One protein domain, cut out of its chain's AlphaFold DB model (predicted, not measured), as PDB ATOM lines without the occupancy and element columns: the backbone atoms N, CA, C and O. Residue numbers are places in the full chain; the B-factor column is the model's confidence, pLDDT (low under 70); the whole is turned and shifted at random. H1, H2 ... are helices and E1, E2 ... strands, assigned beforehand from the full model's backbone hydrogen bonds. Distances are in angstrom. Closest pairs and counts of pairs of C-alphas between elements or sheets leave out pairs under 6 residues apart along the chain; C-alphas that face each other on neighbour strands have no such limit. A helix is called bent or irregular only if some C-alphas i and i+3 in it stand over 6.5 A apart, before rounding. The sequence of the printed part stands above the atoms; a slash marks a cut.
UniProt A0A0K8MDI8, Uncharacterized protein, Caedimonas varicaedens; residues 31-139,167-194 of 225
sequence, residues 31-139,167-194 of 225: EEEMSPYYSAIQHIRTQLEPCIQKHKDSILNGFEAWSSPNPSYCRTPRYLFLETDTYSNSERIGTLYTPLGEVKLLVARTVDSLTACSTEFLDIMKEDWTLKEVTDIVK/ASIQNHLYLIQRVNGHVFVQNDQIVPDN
ATOM      1  N   GLU A  31     147.777 143.282 181.826       51.34
ATOM      2  CA  GLU A  31     147.975 141.938 181.227       51.34
ATOM      3  C   GLU A  31     148.959 141.979 180.044       51.34
ATOM      4  O   GLU A  31     149.739 141.044 179.841       51.34
ATOM      5  N   GLU A  32     148.987 143.095 179.313       58.91
ATOM      6  CA  GLU A  32     149.901 143.316 178.192       58.91
ATOM      7  C   GLU A  32     151.368 143.347 178.649       58.91
ATOM      8  O   GLU A  32     152.236 142.827 177.950       58.91
ATOM      9  N   GLU A  33     151.659 143.882 179.842       61.91
ATOM     10  CA  GLU A  33     153.025 143.936 180.393       61.91
ATOM     11  C   GLU A  33     153.546 142.556 180.820       61.91
ATOM     12  O   GLU A  33     154.753 142.313 180.805       61.91
ATOM     13  N   MET A  34     152.648 141.642 181.197       63.88
ATOM     14  CA  MET A  34     153.004 140.297 181.665       63.88
ATOM     15  C   MET A  34     153.052 139.265 180.538       63.88
ATOM     16  O   MET A  34     153.718 138.236 180.681       63.88
ATOM     17  N   SER A  35     152.387 139.546 179.415       64.94
ATOM     18  CA  SER A  35     152.346 138.693 178.222       64.94
ATOM     19  C   SER A  35     153.731 138.172 177.787       64.94
ATOM     20  O   SER A  35     153.869 136.956 177.626       64.94
ATOM     21  N   PRO A  36     154.807 138.991 177.737       70.62
ATOM     22  CA  PRO A  36     156.139 138.501 177.371       70.62
ATOM     23  C   PRO A  36     156.692 137.428 178.321       70.62
ATOM     24  O   PRO A  36     157.346 136.492 177.866       70.62
ATOM     25  N   TYR A  37     156.425 137.521 179.628       73.19
ATOM     26  CA  TYR A  37     156.878 136.523 180.606       73.19
ATOM     27  C   TYR A  37     156.109 135.211 180.469       73.19
ATOM     28  O   TYR A  37     156.714 134.142 180.529       73.19
ATOM     29  N   TYR A  38     154.794 135.278 180.237       67.75
ATOM     30  CA  TYR A  38     153.990 134.088 179.956       67.75
ATOM     31  C   TYR A  38     154.468 133.380 178.686       67.75
ATOM     32  O   TYR A  38     154.680 132.168 178.711       67.75
ATOM     33  N   SER A  39     154.710 134.131 177.605       70.06
ATOM     34  CA  SER A  39     155.261 133.589 176.359       70.06
ATOM     35  C   SER A  39     156.630 132.941 176.571       70.06
ATOM     36  O   SER A  39     156.869 131.846 176.066       70.06
ATOM     37  N   ALA A  40     157.504 133.562 177.365       78.62
ATOM     38  CA  ALA A  40     158.823 133.021 177.682       78.62
ATOM     39  C   ALA A  40     158.750 131.709 178.469       78.62
ATOM     40  O   ALA A  40     159.377 130.724 178.089       78.62
ATOM     41  N   ILE A  41     157.958 131.676 179.544       76.56
ATOM     42  CA  ILE A  41     157.786 130.485 180.387       76.56
ATOM     43  C   ILE A  41     157.157 129.351 179.574       76.56
ATOM     44  O   ILE A  41     157.596 128.204 179.673       76.56
ATOM     45  N   GLN A  42     156.168 129.666 178.736       73.88
ATOM     46  CA  GLN A  42     155.548 128.691 177.846       73.88
ATOM     47  C   GLN A  42     156.549 128.144 176.821       73.88
ATOM     48  O   GLN A  42     156.563 126.938 176.588       73.88
ATOM     49  N   HIS A  43     157.411 128.991 176.248       81.62
ATOM     50  CA  HIS A  43     158.470 128.553 175.333       81.62
ATOM     51  C   HIS A  43     159.453 127.603 176.021       81.62
ATOM     52  O   HIS A  43     159.677 126.502 175.528       81.62
ATOM     53  N   ILE A  44     159.962 127.978 177.201       83.44
ATOM     54  CA  ILE A  44     160.853 127.135 178.021       83.44
ATOM     55  C   ILE A  44     160.186 125.780 178.297       83.44
ATOM     56  O   ILE A  44     160.822 124.738 178.147       83.44
ATOM     57  N   ARG A  45     158.887 125.768 178.629       80.44
ATOM     58  CA  ARG A  45     158.124 124.527 178.827       80.44
ATOM     59  C   ARG A  45     158.072 123.675 177.573       80.44
ATOM     60  O   ARG A  45     158.367 122.486 177.631       80.44
ATOM     61  N   THR A  46     157.714 124.282 176.449       77.81
ATOM     62  CA  THR A  46     157.630 123.594 175.162       77.81
ATOM     63  C   THR A  46     158.973 122.991 174.742       77.81
ATOM     64  O   THR A  46     158.964 121.911 174.159       77.81
ATOM     65  N   GLN A  47     160.107 123.621 175.072       85.88
ATOM     66  CA  GLN A  47     161.440 123.065 174.795       85.88
ATOM     67  C   GLN A  47     161.882 121.988 175.803       85.88
ATOM     68  O   GLN A  47     162.599 121.059 175.434       85.88
ATOM     69  N   LEU A  48     161.451 122.065 177.069       84.56
ATOM     70  CA  LEU A  48     161.811 121.067 178.085       84.56
ATOM     71  C   LEU A  48     160.999 119.767 177.961       84.56
ATOM     72  O   LEU A  48     161.534 118.686 178.204       84.56
ATOM     73  N   GLU A  49     159.726 119.851 177.570       80.88
ATOM     74  CA  GLU A  49     158.810 118.701 177.508       80.88
ATOM     75  C   GLU A  49     159.343 117.531 176.643       80.88
ATOM     76  O   GLU A  49     159.304 116.388 177.105       80.88
ATOM     77  N   PRO A  50     159.923 117.749 175.441       84.38
ATOM     78  CA  PRO A  50     160.531 116.672 174.659       84.38
ATOM     79  C   PRO A  50     161.716 115.997 175.363       84.38
ATOM     80  O   PRO A  50     161.868 114.777 175.262       84.38
ATOM     81  N   CYS A  51     162.529 116.765 176.097       88.94
ATOM     82  CA  CYS A  51     163.647 116.233 176.880       88.94
ATOM     83  C   CYS A  51     163.120 115.318 177.992       88.94
ATOM     84  O   CYS A  51     163.556 114.174 178.119       88.94
ATOM     85  N   ILE A  52     162.105 115.780 178.733       83.38
ATOM     86  CA  ILE A  52     161.432 114.988 179.772       83.38
ATOM     87  C   ILE A  52     160.869 113.694 179.181       83.38
ATOM     88  O   ILE A  52     161.092 112.617 179.731       83.38
ATOM     89  N   GLN A  53     160.186 113.772 178.037       81.50
ATOM     90  CA  GLN A  53     159.545 112.616 177.415       81.50
ATOM     91  C   GLN A  53     160.549 111.542 176.964       81.50
ATOM     92  O   GLN A  53     160.247 110.347 177.032       81.50
ATOM     93  N   LYS A  54     161.748 111.944 176.525       89.50
ATOM     94  CA  LYS A  54     162.838 111.022 176.176       89.50
ATOM     95  C   LYS A  54     163.381 110.278 177.402       89.50
ATOM     96  O   LYS A  54     163.741 109.109 177.290       89.50
ATOM     97  N   HIS A  55     163.375 110.932 178.566       85.50
ATOM     98  CA  HIS A  55     163.857 110.406 179.850       85.50
ATOM     99  C   HIS A  55     162.715 110.001 180.806       85.50
ATOM    100  O   HIS A  55     162.916 109.872 182.012       85.50
ATOM    101  N   LYS A  56     161.498 109.782 180.289       78.44
ATOM    102  CA  LYS A  56     160.253 109.621 181.073       78.44
ATOM    103  C   LYS A  56     160.273 108.519 182.140       78.44
ATOM    104  O   LYS A  56     159.510 108.578 183.096       78.44
ATOM    105  N   ASP A  57     161.113 107.498 181.973       83.19
ATOM    106  CA  ASP A  57     161.181 106.369 182.907       83.19
ATOM    107  C   ASP A  57     161.959 106.737 184.188       83.19
ATOM    108  O   ASP A  57     161.819 106.089 185.231       83.19
ATOM    109  N   SER A  58     162.746 107.812 184.137       85.62
ATOM    110  CA  SER A  58     163.597 108.286 185.227       85.62
ATOM    111  C   SER A  58     163.327 109.730 185.657       85.62
ATOM    112  O   SER A  58     163.709 110.100 186.772       85.62
ATOM    113  N   ILE A  59     162.614 110.523 184.854       80.06
ATOM    114  CA  ILE A  59     162.041 111.806 185.275       80.06
ATOM    115  C   ILE A  59     160.703 111.567 185.987       80.06
ATOM    116  O   ILE A  59     159.837 110.852 185.496       80.06
ATOM    117  N   LEU A  60     160.550 112.142 187.181       71.12
ATOM    118  CA  LEU A  60     159.332 112.037 187.988       71.12
ATOM    119  C   LEU A  60     158.300 113.080 187.575       71.12
ATOM    120  O   LEU A  60     157.123 112.752 187.446       71.12
ATOM    121  N   ASN A  61     158.745 114.325 187.406       64.94
ATOM    122  CA  ASN A  61     157.899 115.428 186.978       64.94
ATOM    123  C   ASN A  61     158.739 116.600 186.446       64.94
ATOM    124  O   ASN A  61     159.949 116.670 186.681       64.94
ATOM    125  N   GLY A  62     158.087 117.546 185.775       68.25
ATOM    126  CA  GLY A  62     158.681 118.815 185.367       68.25
ATOM    127  C   GLY A  62     157.655 119.941 185.343       68.25
ATOM    128  O   GLY A  62     156.451 119.697 185.300       68.25
ATOM    129  N   PHE A  63     158.136 121.184 185.394       64.94
ATOM    130  CA  PHE A  63     157.283 122.378 185.469       64.94
ATOM    131  C   PHE A  63     156.278 122.347 186.635       64.94
ATOM    132  O   PHE A  63     155.111 122.727 186.503       64.94
ATOM    133  N   GLU A  64     156.739 121.922 187.811       61.22
ATOM    134  CA  GLU A  64     155.944 121.988 189.030       61.22
ATOM    135  C   GLU A  64     155.908 123.432 189.547       61.22
ATOM    136  O   GLU A  64     156.855 123.934 190.164       61.22
ATOM    137  N   ALA A  65     154.785 124.109 189.304       54.22
ATOM    138  CA  ALA A  65     154.427 125.296 190.065       54.22
ATOM    139  C   ALA A  65     154.018 124.864 191.479       54.22
ATOM    140  O   ALA A  65     153.196 123.961 191.654       54.22
ATOM    141  N   TRP A  66     154.576 125.505 192.504       46.34
ATOM    142  CA  TRP A  66     154.198 125.192 193.881       46.34
ATOM    143  C   TRP A  66     152.742 125.598 194.136       46.34
ATOM    144  O   TRP A  66     152.348 126.738 193.908       46.34
ATOM    145  N   SER A  67     151.933 124.647 194.608       31.81
ATOM    146  CA  SER A  67     150.462 124.713 194.622       31.81
ATOM    147  C   SER A  67     149.840 125.630 195.679       31.81
ATOM    148  O   SER A  67     148.617 125.729 195.770       31.81
ATOM    149  N   SER A  68     150.626 126.317 196.501       31.89
ATOM    150  CA  SER A  68     150.074 127.225 197.501       31.89
ATOM    151  C   SER A  68     150.083 128.657 196.983       31.89
ATOM    152  O   SER A  68     151.167 129.146 196.727       31.89
ATOM    153  N   PRO A  69     148.961 129.399 196.920       33.84
ATOM    154  CA  PRO A  69     149.008 130.857 196.847       33.84
ATOM    155  C   PRO A  69     149.627 131.382 198.151       33.84
ATOM    156  O   PRO A  69     149.114 131.131 199.245       33.84
ATOM    157  N   ASN A  70     150.761 132.067 198.055       35.78
ATOM    158  CA  ASN A  70     151.387 132.796 199.151       35.78
ATOM    159  C   ASN A  70     151.732 134.190 198.612       35.78
ATOM    160  O   ASN A  70     152.562 134.310 197.716       35.78
ATOM    161  N   PRO A  71     151.092 135.261 199.087       36.53
ATOM    162  CA  PRO A  71     151.347 136.600 198.559       36.53
ATOM    163  C   PRO A  71     152.780 137.116 198.795       36.53
ATOM    164  O   PRO A  71     153.134 138.151 198.243       36.53
ATOM    165  N   SER A  72     153.602 136.387 199.560       36.75
ATOM    166  CA  SER A  72     155.010 136.698 199.851       36.75
ATOM    167  C   SER A  72     156.020 135.889 199.020       36.75
ATOM    168  O   SER A  72     157.195 135.856 199.378       36.75
ATOM    169  N   TYR A  73     155.603 135.199 197.946       43.25
ATOM    170  CA  TYR A  73     156.567 134.541 197.055       43.25
ATOM    171  C   TYR A  73     157.586 135.548 196.532       43.25
ATOM    172  O   TYR A  73     157.229 136.682 196.214       43.25
ATOM    173  N   CYS A  74     158.833 135.091 196.430       49.84
ATOM    174  CA  CYS A  74     159.993 135.730 195.816       49.84
ATOM    175  C   CYS A  74     159.759 136.068 194.342       49.84
ATOM    176  O   CYS A  74     160.374 135.510 193.437       49.84
ATOM    177  N   ARG A  75     158.829 136.990 194.117       52.50
ATOM    178  CA  ARG A  75     158.578 137.634 192.847       52.50
ATOM    179  C   ARG A  75     159.739 138.558 192.594       52.50
ATOM    180  O   ARG A  75     160.094 139.400 193.419       52.50
ATOM    181  N   THR A  76     160.343 138.358 191.450       57.25
ATOM    182  CA  THR A  76     161.431 139.180 190.981       57.25
ATOM    183  C   THR A  76     160.828 140.358 190.212       57.25
ATOM    184  O   THR A  76     159.933 140.150 189.387       57.25
ATOM    185  N   PRO A  77     161.254 141.598 190.488       58.22
ATOM    186  CA  PRO A  77     160.749 142.782 189.810       58.22
ATOM    187  C   PRO A  77     161.092 142.761 188.316       58.22
ATOM    188  O   PRO A  77     162.187 143.154 187.936       58.22
ATOM    189  N   ARG A  78     160.206 142.227 187.459       66.88
ATOM    190  CA  ARG A  78     160.421 142.137 185.997       66.88
ATOM    191  C   ARG A  78     161.740 141.446 185.604       66.88
ATOM    192  O   ARG A  78     162.366 141.777 184.605       66.88
ATOM    193  N   TYR A  79     162.162 140.459 186.387       77.19
ATOM    194  CA  TYR A  79     163.325 139.637 186.063       77.19
ATOM    195  C   TYR A  79     162.935 138.174 186.005       77.19
ATOM    196  O   TYR A  79     162.034 137.732 186.712       77.19
ATOM    197  N   LEU A  80     163.659 137.415 185.202       81.81
ATOM    198  CA  LEU A  80     163.541 135.973 185.125       81.81
ATOM    199  C   LEU A  80     164.908 135.396 185.495       81.81
ATOM    200  O   LEU A  80     165.884 135.704 184.817       81.81
ATOM    201  N   PHE A  81     165.007 134.620 186.575       85.94
ATOM    202  CA  PHE A  81     166.270 133.989 186.974       85.94
ATOM    203  C   PHE A  81     166.191 132.478 186.873       85.94
ATOM    204  O   PHE A  81     165.190 131.885 187.268       85.94
ATOM    205  N   LEU A  82     167.270 131.866 186.405       90.31
ATOM    206  CA  LEU A  82     167.461 130.427 186.392       90.31
ATOM    207  C   LEU A  82     168.503 130.043 187.439       90.31
ATOM    208  O   LEU A  82     169.652 130.473 187.367       90.31
ATOM    209  N   GLU A  83     168.091 129.223 188.392       87.50
ATOM    210  CA  GLU A  83     168.978 128.488 189.282       87.50
ATOM    211  C   GLU A  83     169.430 127.203 188.591       87.50
ATOM    212  O   GLU A  83     168.602 126.408 188.127       87.50
ATOM    213  N   THR A  84     170.739 126.997 188.568       89.56
ATOM    214  CA  THR A  84     171.365 125.736 188.182       89.56
ATOM    215  C   THR A  84     172.358 125.304 189.251       89.56
ATOM    216  O   THR A  84     172.752 126.075 190.134       89.56
ATOM    217  N   ASP A  85     172.799 124.061 189.150       86.38
ATOM    218  CA  ASP A  85     173.948 123.583 189.894       86.38
ATOM    219  C   ASP A  85     174.857 122.721 189.010       86.38
ATOM    220  O   ASP A  85     174.418 122.137 188.025       86.38
ATOM    221  N   THR A  86     176.138 122.653 189.347       83.25
ATOM    222  CA  THR A  86     177.136 121.837 188.667       83.25
ATOM    223  C   THR A  86     177.422 120.600 189.505       83.25
ATOM    224  O   THR A  86     177.939 120.699 190.622       83.25
ATOM    225  N   TYR A  87     177.155 119.426 188.934       77.19
ATOM    226  CA  TYR A  87     177.486 118.122 189.499       77.19
ATOM    227  C   TYR A  87     178.435 117.375 188.562       77.19
ATOM    228  O   TYR A  87     178.116 117.141 187.401       77.19
ATOM    229  N   SER A  88     179.614 116.986 189.057       77.75
ATOM    230  CA  SER A  88     180.618 116.239 188.276       77.75
ATOM    231  C   SER A  88     180.958 116.876 186.912       77.75
ATOM    232  O   SER A  88     181.135 116.171 185.922       77.75
ATOM    233  N   ASN A  89     181.086 118.211 186.874       80.31
ATOM    234  CA  ASN A  89     181.322 119.044 185.677       80.31
ATOM    235  C   ASN A  89     180.147 119.160 184.692       80.31
ATOM    236  O   ASN A  89     180.341 119.633 183.573       80.31
ATOM    237  N   SER A  90     178.941 118.755 185.083       83.94
ATOM    238  CA  SER A  90     177.738 118.927 184.270       83.94
ATOM    239  C   SER A  90     176.732 119.819 184.977       83.94
ATOM    240  O   SER A  90     176.438 119.627 186.158       83.94
ATOM    241  N   GLU A  91     176.214 120.798 184.244       87.44
ATOM    242  CA  GLU A  91     175.236 121.749 184.752       87.44
ATOM    243  C   GLU A  91     173.819 121.163 184.706       87.44
ATOM    244  O   GLU A  91     173.402 120.528 183.732       87.44
ATOM    245  N   ARG A  92     173.080 121.355 185.795       89.88
ATOM    246  CA  ARG A  92     171.746 120.812 186.041       89.88
ATOM    247  C   ARG A  92     170.785 121.959 186.285       89.88
ATOM    248  O   ARG A  92     171.067 122.838 187.095       89.88
ATOM    249  N   ILE A  93     169.640 121.949 185.610       90.38
ATOM    250  CA  ILE A  93     168.602 122.954 185.853       90.38
ATOM    251  C   ILE A  93     167.877 122.651 187.163       90.38
ATOM    252  O   ILE A  93     167.569 121.497 187.459       90.38
ATOM    253  N   GLY A  94     167.567 123.696 187.924       86.50
ATOM    254  CA  GLY A  94     166.784 123.589 189.148       86.50
ATOM    255  C   GLY A  94     165.492 124.385 189.043       86.50
ATOM    256  O   GLY A  94     164.457 123.907 188.568       86.50
ATOM    257  N   THR A  95     165.564 125.622 189.511       82.94
ATOM    258  CA  THR A  95     164.406 126.479 189.741       82.94
ATOM    259  C   THR A  95     164.425 127.691 188.813       82.94
ATOM    260  O   THR A  95     165.448 128.342 188.634       82.94
ATOM    261  N   LEU A  96     163.263 128.043 188.274       82.06
ATOM    262  CA  LEU A  96     163.023 129.300 187.581       82.06
ATOM    263  C   LEU A  96     162.302 130.272 188.529       82.06
ATOM    264  O   LEU A  96     161.163 130.030 188.934       82.06
ATOM    265  N   TYR A  97     162.950 131.382 188.874       79.31
ATOM    266  CA  TYR A  97     162.342 132.477 189.629       79.31
ATOM    267  C   TYR A  97     161.757 133.499 188.659       79.31
ATOM    268  O   TYR A  97     162.472 134.073 187.837       79.31
ATOM    269  N   THR A  98     160.449 133.718 188.747       73.62
ATOM    270  CA  THR A  98     159.697 134.560 187.813       73.62
ATOM    271  C   THR A  98     158.985 135.698 188.553       73.62
ATOM    272  O   THR A  98     158.743 135.597 189.762       73.62
ATOM    273  N   PRO A  99     158.505 136.731 187.837       66.38
ATOM    274  CA  PRO A  99     157.600 137.720 188.425       66.38
ATOM    275  C   PRO A  99     156.269 137.107 188.906       66.38
ATOM    276  O   PRO A  99     155.550 137.712 189.700       66.38
ATOM    277  N   LEU A 100     155.943 135.893 188.446       60.84
ATOM    278  CA  LEU A 100     154.744 135.133 188.804       60.84
ATOM    279  C   LEU A 100     154.959 134.219 190.025       60.84
ATOM    280  O   LEU A 100     153.984 133.775 190.631       60.84
ATOM    281  N   GLY A 101     156.210 133.967 190.417       63.12
ATOM    282  CA  GLY A 101     156.587 133.032 191.477       63.12
ATOM    283  C   GLY A 101     157.676 132.042 191.058       63.12
ATOM    284  O   GLY A 101     158.314 132.192 190.015       63.12
ATOM    285  N   GLU A 102     157.898 131.034 191.898       70.81
ATOM    286  CA  GLU A 102     158.894 129.981 191.688       70.81
ATOM    287  C   GLU A 102     158.313 128.812 190.873       70.81
ATOM    288  O   GLU A 102     157.234 128.303 191.189       70.81
ATOM    289  N   VAL A 103     159.050 128.353 189.861       69.75
ATOM    290  CA  VAL A 103     158.722 127.159 189.071       69.75
ATOM    291  C   VAL A 103     159.874 126.168 189.172       69.75
ATOM    292  O   VAL A 103     160.990 126.467 188.747       69.75
ATOM    293  N   LYS A 104     159.615 124.968 189.697       76.12
ATOM    294  CA  LYS A 104     160.598 123.880 189.650       76.12
ATOM    295  C   LYS A 104     160.572 123.245 188.271       76.12
ATOM    296  O   LYS A 104     159.534 122.743 187.838       76.12
ATOM    297  N   LEU A 105     161.705 123.279 187.578       78.31
ATOM    298  CA  LEU A 105     161.761 122.844 186.188       78.31
ATOM    299  C   LEU A 105     161.781 121.324 186.069       78.31
ATOM    300  O   LEU A 105     161.079 120.789 185.214       78.31
ATOM    301  N   LEU A 106     162.534 120.634 186.931       80.44
ATOM    302  CA  LEU A 106     162.782 119.205 186.779       80.44
ATOM    303  C   LEU A 106     162.909 118.478 188.126       80.44
ATOM    304  O   LEU A 106     163.581 118.947 189.043       80.44
ATOM    305  N   VAL A 107     162.284 117.303 188.221       76.69
ATOM    306  CA  VAL A 107     162.402 116.368 189.346       76.69
ATOM    307  C   VAL A 107     162.686 114.979 188.782       76.69
ATOM    308  O   VAL A 107     161.922 114.468 187.965       76.69
ATOM    309  N   ALA A 108     163.763 114.334 189.229       80.75
ATOM    310  CA  ALA A 108     164.207 113.042 188.706       80.75
ATOM    311  C   ALA A 108     164.429 112.007 189.817       80.75
ATOM    312  O   ALA A 108     164.647 112.353 190.977       80.75
ATOM    313  N   ARG A 109     164.397 110.722 189.447       81.25
ATOM    314  CA  ARG A 109     164.709 109.589 190.336       81.25
ATOM    315  C   ARG A 109     166.201 109.459 190.626       81.25
ATOM    316  O   ARG A 109     166.568 108.939 191.673       81.25
ATOM    317  N   THR A 110     167.040 109.863 189.674       84.44
ATOM    318  CA  THR A 110     168.497 109.737 189.749       84.44
ATOM    319  C   THR A 110     169.173 111.016 189.276       84.44
ATOM    320  O   THR A 110     168.639 111.751 188.439       84.44
ATOM    321  N   VAL A 111     170.380 111.251 189.790       83.38
ATOM    322  CA  VAL A 111     171.229 112.378 189.387       83.38
ATOM    323  C   VAL A 111     171.621 112.285 187.912       83.38
ATOM    324  O   VAL A 111     171.591 113.294 187.213       83.38
ATOM    325  N   ASP A 112     171.915 111.087 187.407       86.38
ATOM    326  CA  ASP A 112     172.309 110.896 186.006       86.38
ATOM    327  C   ASP A 112     171.197 111.310 185.038       86.38
ATOM    328  O   ASP A 112     171.452 111.964 184.029       86.38
ATOM    329  N   SER A 113     169.942 110.987 185.361       88.12
ATOM    330  CA  SER A 113     168.796 111.377 184.530       88.12
ATOM    331  C   SER A 113     168.493 112.868 184.612       88.12
ATOM    332  O   SER A 113     168.182 113.478 183.589       88.12
ATOM    333  N   LEU A 114     168.646 113.473 185.797       88.81
ATOM    334  CA  LEU A 114     168.584 114.929 185.947       88.81
ATOM    335  C   LEU A 114     169.642 115.607 185.067       88.81
ATOM    336  O   LEU A 114     169.333 116.551 184.343       88.81
ATOM    337  N   THR A 115     170.870 115.091 185.097       90.19
ATOM    338  CA  THR A 115     172.018 115.632 184.359       90.19
ATOM    339  C   THR A 115     171.834 115.500 182.850       90.19
ATOM    340  O   THR A 115     171.989 116.483 182.127       90.19
ATOM    341  N   ALA A 116     171.443 114.317 182.367       91.81
ATOM    342  CA  ALA A 116     171.218 114.071 180.945       91.81
ATOM    343  C   ALA A 116     170.094 114.956 180.383       91.81
ATOM    344  O   ALA A 116     170.288 115.634 179.375       91.81
ATOM    345  N   CYS A 117     168.945 115.013 181.065       92.50
ATOM    346  CA  CYS A 117     167.823 115.846 180.636       92.50
ATOM    347  C   CYS A 117     168.157 117.345 180.699       92.50
ATOM    348  O   CYS A 117     167.765 118.090 179.804       92.50
ATOM    349  N   SER A 118     168.893 117.786 181.728       94.38
ATOM    350  CA  SER A 118     169.342 119.181 181.836       94.38
ATOM    351  C   SER A 118     170.280 119.550 180.697       94.38
ATOM    352  O   SER A 118     170.063 120.570 180.058       94.38
ATOM    353  N   THR A 119     171.275 118.710 180.402       93.25
ATOM    354  CA  THR A 119     172.254 118.964 179.333       93.25
ATOM    355  C   THR A 119     171.554 119.137 177.987       93.25
ATOM    356  O   THR A 119     171.766 120.140 177.313       93.25
ATOM    357  N   GLU A 120     170.649 118.215 177.634       94.38
ATOM    358  CA  GLU A 120     169.879 118.305 176.387       94.38
ATOM    359  C   GLU A 120     169.042 119.589 176.313       94.38
ATOM    360  O   GLU A 120     169.025 120.264 175.284       94.38
ATOM    361  N   PHE A 121     168.380 119.962 177.409       94.38
ATOM    362  CA  PHE A 121     167.580 121.182 177.462       94.38
ATOM    363  C   PHE A 121     168.428 122.459 177.350       94.38
ATOM    364  O   PHE A 121     168.076 123.365 176.592       94.38
ATOM    365  N   LEU A 122     169.544 122.535 178.080       93.69
ATOM    366  CA  LEU A 122     170.474 123.666 178.034       93.69
ATOM    367  C   LEU A 122     171.061 123.837 176.623       93.69
ATOM    368  O   LEU A 122     171.154 124.963 176.128       93.69
ATOM    369  N   ASP A 123     171.381 122.728 175.951       93.31
ATOM    370  CA  ASP A 123     171.876 122.720 174.573       93.31
ATOM    371  C   ASP A 123     170.846 123.237 173.563       93.31
ATOM    372  O   ASP A 123     171.227 123.926 172.614       93.31
ATOM    373  N   ILE A 124     169.561 122.931 173.759       93.12
ATOM    374  CA  ILE A 124     168.465 123.458 172.932       93.12
ATOM    375  C   ILE A 124     168.301 124.962 173.170       93.12
ATOM    376  O   ILE A 124     168.231 125.746 172.227       93.12
ATOM    377  N   MET A 125     168.276 125.382 174.436       92.62
ATOM    378  CA  MET A 125     167.971 126.767 174.798       92.62
ATOM    379  C   MET A 125     169.095 127.756 174.482       92.62
ATOM    380  O   MET A 125     168.819 128.955 174.405       92.62
ATOM    381  N   LYS A 126     170.337 127.295 174.261       90.00
ATOM    382  CA  LYS A 126     171.519 128.152 174.038       90.00
ATOM    383  C   LYS A 126     171.342 129.222 172.957       90.00
ATOM    384  O   LYS A 126     171.934 130.291 173.074       90.00
ATOM    385  N   GLU A 127     170.539 128.950 171.932       86.62
ATOM    386  CA  GLU A 127     170.286 129.877 170.818       86.62
ATOM    387  C   GLU A 127     169.097 130.815 171.102       86.62
ATOM    388  O   GLU A 127     169.059 131.975 170.663       86.62
ATOM    389  N   ASP A 128     168.156 130.340 171.917       88.81
ATOM    390  CA  ASP A 128     166.908 131.028 172.226       88.81
ATOM    391  C   ASP A 128     167.051 132.030 173.365       88.81
ATOM    392  O   ASP A 128     166.300 133.009 173.416       88.81
ATOM    393  N   TRP A 129     168.010 131.829 174.267       91.75
ATOM    394  CA  TRP A 129     168.185 132.693 175.425       91.75
ATOM    395  C   TRP A 129     169.440 133.563 175.396       91.75
ATOM    396  O   TRP A 129     170.337 133.429 174.564       91.75
ATOM    397  N   THR A 130     169.483 134.512 176.323       91.44
ATOM    398  CA  THR A 130     170.696 135.246 176.679       91.44
ATOM    399  C   THR A 130     170.777 135.274 178.196       91.44
ATOM    400  O   THR A 130     169.875 135.804 178.850       91.44
ATOM    401  N   LEU A 131     171.831 134.661 178.737       90.25
ATOM    402  CA  LEU A 131     172.055 134.507 180.168       90.25
ATOM    403  C   LEU A 131     173.208 135.392 180.636       90.25
ATOM    404  O   LEU A 131     174.236 135.492 179.967       90.25
ATOM    405  N   LYS A 132     173.056 135.971 181.826       89.75
ATOM    406  CA  LYS A 132     174.137 136.618 182.568       89.75
ATOM    407  C   LYS A 132     174.243 135.972 183.940       89.75
ATOM    408  O   LYS A 132     173.279 136.012 184.698       89.75
ATOM    409  N   GLU A 133     175.398 135.407 184.275       89.38
ATOM    410  CA  GLU A 133     175.626 134.894 185.626       89.38
ATOM    411  C   GLU A 133     175.653 136.055 186.633       89.38
ATOM    412  O   GLU A 133     176.309 137.078 186.420       89.38
ATOM    413  N   VAL A 134     174.888 135.913 187.713       82.75
ATOM    414  CA  VAL A 134     174.705 136.925 188.766       82.75
ATOM    415  C   VAL A 134     174.834 136.331 190.170       82.75
ATOM    416  O   VAL A 134     174.471 136.990 191.143       82.75
ATOM    417  N   THR A 135     175.375 135.116 190.292       82.12
ATOM    418  CA  THR A 135     175.588 134.376 191.549       82.12
ATOM    419  C   THR A 135     176.244 135.230 192.648       82.12
ATOM    420  O   THR A 135     175.872 135.172 193.825       82.12
ATOM    421  N   ASP A 136     177.199 136.083 192.273       76.38
ATOM    422  CA  ASP A 136     177.921 136.934 193.222       76.38
ATOM    423  C   ASP A 136     177.167 138.204 193.628       76.38
ATOM    424  O   ASP A 136     177.427 138.740 194.708       76.38
ATOM    425  N   ILE A 137     176.208 138.644 192.812       73.94
ATOM    426  CA  ILE A 137     175.481 139.912 192.966       73.94
ATOM    427  C   ILE A 137     174.142 139.664 193.662       73.94
ATOM    428  O   ILE A 137     173.798 140.321 194.642       73.94
ATOM    429  N   VAL A 138     173.397 138.668 193.189       71.94
ATOM    430  CA  VAL A 138     172.076 138.322 193.708       71.94
ATOM    431  C   VAL A 138     172.225 137.278 194.797       71.94
ATOM    432  O   VAL A 138     172.816 136.217 194.598       71.94
ATOM    433  N   LYS A 139     171.667 137.556 195.974       68.44
ATOM    434  CA  LYS A 139     171.751 136.641 197.113       68.44
ATOM    435  C   LYS A 139     170.429 135.919 197.312       68.44
ATOM    436  O   LYS A 139     169.400 136.538 197.568       68.44
ATOM    437  N   ALA A 167     181.188 115.060 195.927       51.41
ATOM    438  CA  ALA A 167     181.248 115.986 194.817       51.41
ATOM    439  C   ALA A 167     181.046 117.430 195.312       51.41
ATOM    440  O   ALA A 167     180.121 117.748 196.059       51.41
ATOM    441  N   SER A 168     181.913 118.335 194.858       57.62
ATOM    442  CA  SER A 168     181.720 119.771 195.050       57.62
ATOM    443  C   SER A 168     180.570 120.244 194.161       57.62
ATOM    444  O   SER A 168     180.783 120.494 192.979       57.62
ATOM    445  N   ILE A 169     179.370 120.389 194.723       64.12
ATOM    446  CA  ILE A 169     178.244 121.022 194.026       64.12
ATOM    447  C   ILE A 169     178.466 122.539 194.032       64.12
ATOM    448  O   ILE A 169     178.501 123.162 195.096       64.12
ATOM    449  N   GLN A 170     178.626 123.133 192.852       72.88
ATOM    450  CA  GLN A 170     178.653 124.591 192.672       72.88
ATOM    451  C   GLN A 170     177.284 125.042 192.190       72.88
ATOM    452  O   GLN A 170     176.681 124.357 191.385       72.88
ATOM    453  N   ASN A 171     176.755 126.143 192.708       77.62
ATOM    454  CA  ASN A 171     175.420 126.599 192.332       77.62
ATOM    455  C   ASN A 171     175.546 127.923 191.616       77.62
ATOM    456  O   ASN A 171     176.312 128.781 192.062       77.62
ATOM    457  N   HIS A 172     174.784 128.067 190.545       85.56
ATOM    458  CA  HIS A 172     174.808 129.240 189.700       85.56
ATOM    459  C   HIS A 172     173.414 129.844 189.638       85.56
ATOM    460  O   HIS A 172     172.389 129.158 189.697       85.56
ATOM    461  N   LEU A 173     173.380 131.164 189.542       85.31
ATOM    462  CA  LEU A 173     172.158 131.909 189.320       85.31
ATOM    463  C   LEU A 173     172.360 132.797 188.103       85.31
ATOM    464  O   LEU A 173     173.208 133.691 188.112       85.31
ATOM    465  N   TYR A 174     171.555 132.576 187.073       89.25
ATOM    466  CA  TYR A 174     171.595 133.354 185.844       89.25
ATOM    467  C   TYR A 174     170.390 134.270 185.753       89.25
ATOM    468  O   TYR A 174     169.255 133.838 185.931       89.25
ATOM    469  N   LEU A 175     170.625 135.530 185.404       88.81
ATOM    470  CA  LEU A 175     169.598 136.410 184.875       88.81
ATOM    471  C   LEU A 175     169.327 136.029 183.415       88.81
ATOM    472  O   LEU A 175     170.230 136.084 182.578       88.81
ATOM    473  N   ILE A 176     168.072 135.717 183.104       90.44
ATOM    474  CA  ILE A 176     167.584 135.518 181.743       90.44
ATOM    475  C   ILE A 176     167.180 136.884 181.179       90.44
ATOM    476  O   ILE A 176     166.146 137.450 181.534       90.44
ATOM    477  N   GLN A 177     168.011 137.430 180.293       88.06
ATOM    478  CA  GLN A 177     167.801 138.752 179.692       88.06
ATOM    479  C   GLN A 177     166.884 138.692 178.467       88.06
ATOM    480  O   GLN A 177     166.164 139.651 178.179       88.06
ATOM    481  N   ARG A 178     166.903 137.560 177.753       89.81
ATOM    482  CA  ARG A 178     166.139 137.325 176.526       89.81
ATOM    483  C   ARG A 178     165.699 135.866 176.434       89.81
ATOM    484  O   ARG A 178     166.473 134.997 176.825       89.81
ATOM    485  N   VAL A 179     164.511 135.613 175.881       88.62
ATOM    486  CA  VAL A 179     164.024 134.283 175.457       88.62
ATOM    487  C   VAL A 179     163.247 134.435 174.153       88.62
ATOM    488  O   VAL A 179     162.316 135.233 174.095       88.62
ATOM    489  N   ASN A 180     163.611 133.672 173.121       88.06
ATOM    490  CA  ASN A 180     162.924 133.620 171.827       88.06
ATOM    491  C   ASN A 180     162.617 135.024 171.255       88.06
ATOM    492  O   ASN A 180     161.483 135.371 170.938       88.06
ATOM    493  N   GLY A 181     163.631 135.896 171.230       82.31
ATOM    494  CA  GLY A 181     163.504 137.276 170.739       82.31
ATOM    495  C   GLY A 181     162.829 138.273 171.696       82.31
ATOM    496  O   GLY A 181     162.981 139.477 171.495       82.31
ATOM    497  N   HIS A 182     162.168 137.824 172.766       82.69
ATOM    498  CA  HIS A 182     161.622 138.702 173.805       82.69
ATOM    499  C   HIS A 182     162.719 139.140 174.774       82.69
ATOM    500  O   HIS A 182     163.407 138.293 175.338       82.69
ATOM    501  N   VAL A 183     162.876 140.451 174.975       83.50
ATOM    502  CA  VAL A 183     163.885 141.050 175.865       83.50
ATOM    503  C   VAL A 183     163.209 141.539 177.146       83.50
ATOM    504  O   VAL A 183     162.304 142.369 177.080       83.50
ATOM    505  N   PHE A 184     163.660 141.048 178.301       74.06
ATOM    506  CA  PHE A 184     163.138 141.425 179.626       74.06
ATOM    507  C   PHE A 184     163.953 142.549 180.264       74.06
ATOM    508  O   PHE A 184     163.420 143.361 181.013       74.06
ATOM    509  N   VAL A 185     165.245 142.611 179.934       72.12
ATOM    510  CA  VAL A 185     166.186 143.612 180.439       72.12
ATOM    511  C   VAL A 185     166.986 144.140 179.255       72.12
ATOM    512  O   VAL A 185     167.689 143.378 178.594       72.12
ATOM    513  N   GLN A 186     166.867 145.437 178.963       61.38
ATOM    514  CA  GLN A 186     167.727 146.089 177.972       61.38
ATOM    515  C   GLN A 186     169.126 146.298 178.573       61.38
ATOM    516  O   GLN A 186     169.254 146.504 179.780       61.38
ATOM    517  N   ASN A 187     170.169 146.183 177.742       52.69
ATOM    518  CA  ASN A 187     171.572 146.245 178.169       52.69
ATOM    519  C   ASN A 187     171.861 147.396 179.155       52.69
ATOM    520  O   ASN A 187     171.295 148.480 179.051       52.69
ATOM    521  N   ASP A 188     172.774 147.115 180.089       48.84
ATOM    522  CA  ASP A 188     173.273 147.967 181.182       48.84
ATOM    523  C   ASP A 188     172.344 148.230 182.374       48.84
ATOM    524  O   ASP A 188     172.762 148.886 183.331       48.84
ATOM    525  N   GLN A 189     171.136 147.654 182.424       50.12
ATOM    526  CA  GLN A 189     170.393 147.637 183.685       50.12
ATOM    527  C   GLN A 189     171.104 146.721 184.692       50.12
ATOM    528  O   GLN A 189     171.058 145.489 184.619       50.12
ATOM    529  N   ILE A 190     171.820 147.354 185.619       53.34
ATOM    530  CA  ILE A 190     172.504 146.707 186.733       53.34
ATOM    531  C   ILE A 190     171.422 146.072 187.607       53.34
ATOM    532  O   ILE A 190     170.584 146.777 188.171       53.34
ATOM    533  N   VAL A 191     171.428 144.739 187.706       57.41
ATOM    534  CA  VAL A 191     170.733 144.055 188.800       57.41
ATOM    535  C   VAL A 191     171.246 144.699 190.084       57.41
ATOM    536  O   VAL A 191     172.463 144.692 190.266       57.41
ATOM    537  N   PRO A 192     170.387 145.296 190.929       57.22
ATOM    538  CA  PRO A 192     170.858 146.026 192.096       57.22
ATOM    539  C   PRO A 192     171.811 145.153 192.915       57.22
ATOM    540  O   PRO A 192     171.482 143.998 193.182       57.22
ATOM    541  N   ASP A 193     172.940 145.710 193.363       51.34
ATOM    542  CA  ASP A 193     174.002 144.986 194.093       51.34
ATOM    543  C   ASP A 193     173.532 144.307 195.399       51.34
ATOM    544  O   ASP A 193     174.287 143.592 196.049       51.34
ATOM    545  N   ASN A 194     172.270 144.516 195.789       53.25
ATOM    546  CA  ASN A 194     171.626 143.937 196.965       53.25
ATOM    547  C   ASN A 194     170.299 143.247 196.631       53.25
ATOM    548  O   ASN A 194     169.408 143.169 197.479       53.25
TER     549      ASN A 194
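What this domain is: This is residues 31 to 139 and 167 to 194 of the 225 residues of an uncharacterized protein of Caedimonas varicaedens (UniProt A0A0K8MDI8). One strongly twisted sheet of six strands curls round the helix H2, and the longer helix H1 packs on both, reaching from strand E1 to the end of E6. The 137 printed residues include two named helices and six named strands, in the order H1 E1 E2 E3 E4 H2 E5 E6, a mixed class. The sheet runs E1 E4 E3 E2 E6 E5, antiparallel throughout. The whole is compact, with a radius of gyration of the C-alphas of 14.8 A and spans of 39 by 32 by 32 A.

How they stand to each other: H1, residues 31 to 54, and H2, residues 111 to 125, are on the sheet. With residues 44 to 52 alone H1 touches H2, opposite ways at a steep tilt of 52 degrees; the closest C-alphas, of Cys 51 and Cys 117, are 5.6 A apart. Edge strand E1, residues 59 to 65, is antiparallel to E4, residues 101 to 108, with N 60 and O 107 2.8 A apart. E2, residues 80 to 87, forms a hairpin with E3, residues 90 to 98, with N 83 and O 95 2.8 A apart; E3 and E4 form another, with N 96 and O 103 2.8 A apart. E2, E3 and E4 are a meander, each strand the antiparallel neighbour of the one before; with E1 beside E4 they make a Greek key, the first strand neighbouring the fourth. The closest C-alphas of E3 and H2, of Arg 92 and Ser 118, are 5.1 A apart. E6, residues 170 to 179, bends by 58 degrees at residue 176 and is antiparallel to E2, N 82 and O 174 at 2.8 A, and to edge strand E5, residues 129 to 133, N 175 and O 132 at 2.8 A. Every O i to N i+4 pair is within hydrogen-bond range in H2, and 16 of 20 in H1.

Where its parts are: H1 begins at C-alpha 31 (147.975, 141.938, 181.227) and is 34.7 A long; it is only just irregular, C-alphas 33 and 36 being 7.0 A apart. H2 is 20.7 A, E3 24.1 A and E6 24.6 A long, and E6 ends at C-alpha 179 (164.024, 134.283, 175.457).

The domain as a whole: The farthest C-alphas, of Glu 32 and Ala 167, are 44.8 A apart. Residues 140 to 166 are not printed, and C-alphas 139 and 167 are 22.8 A apart across this cut. The link from E1 to E2 is long. The mean pLDDT of the printed part is 75.2; residues under 70 include 61 to 78 and 186 to 194.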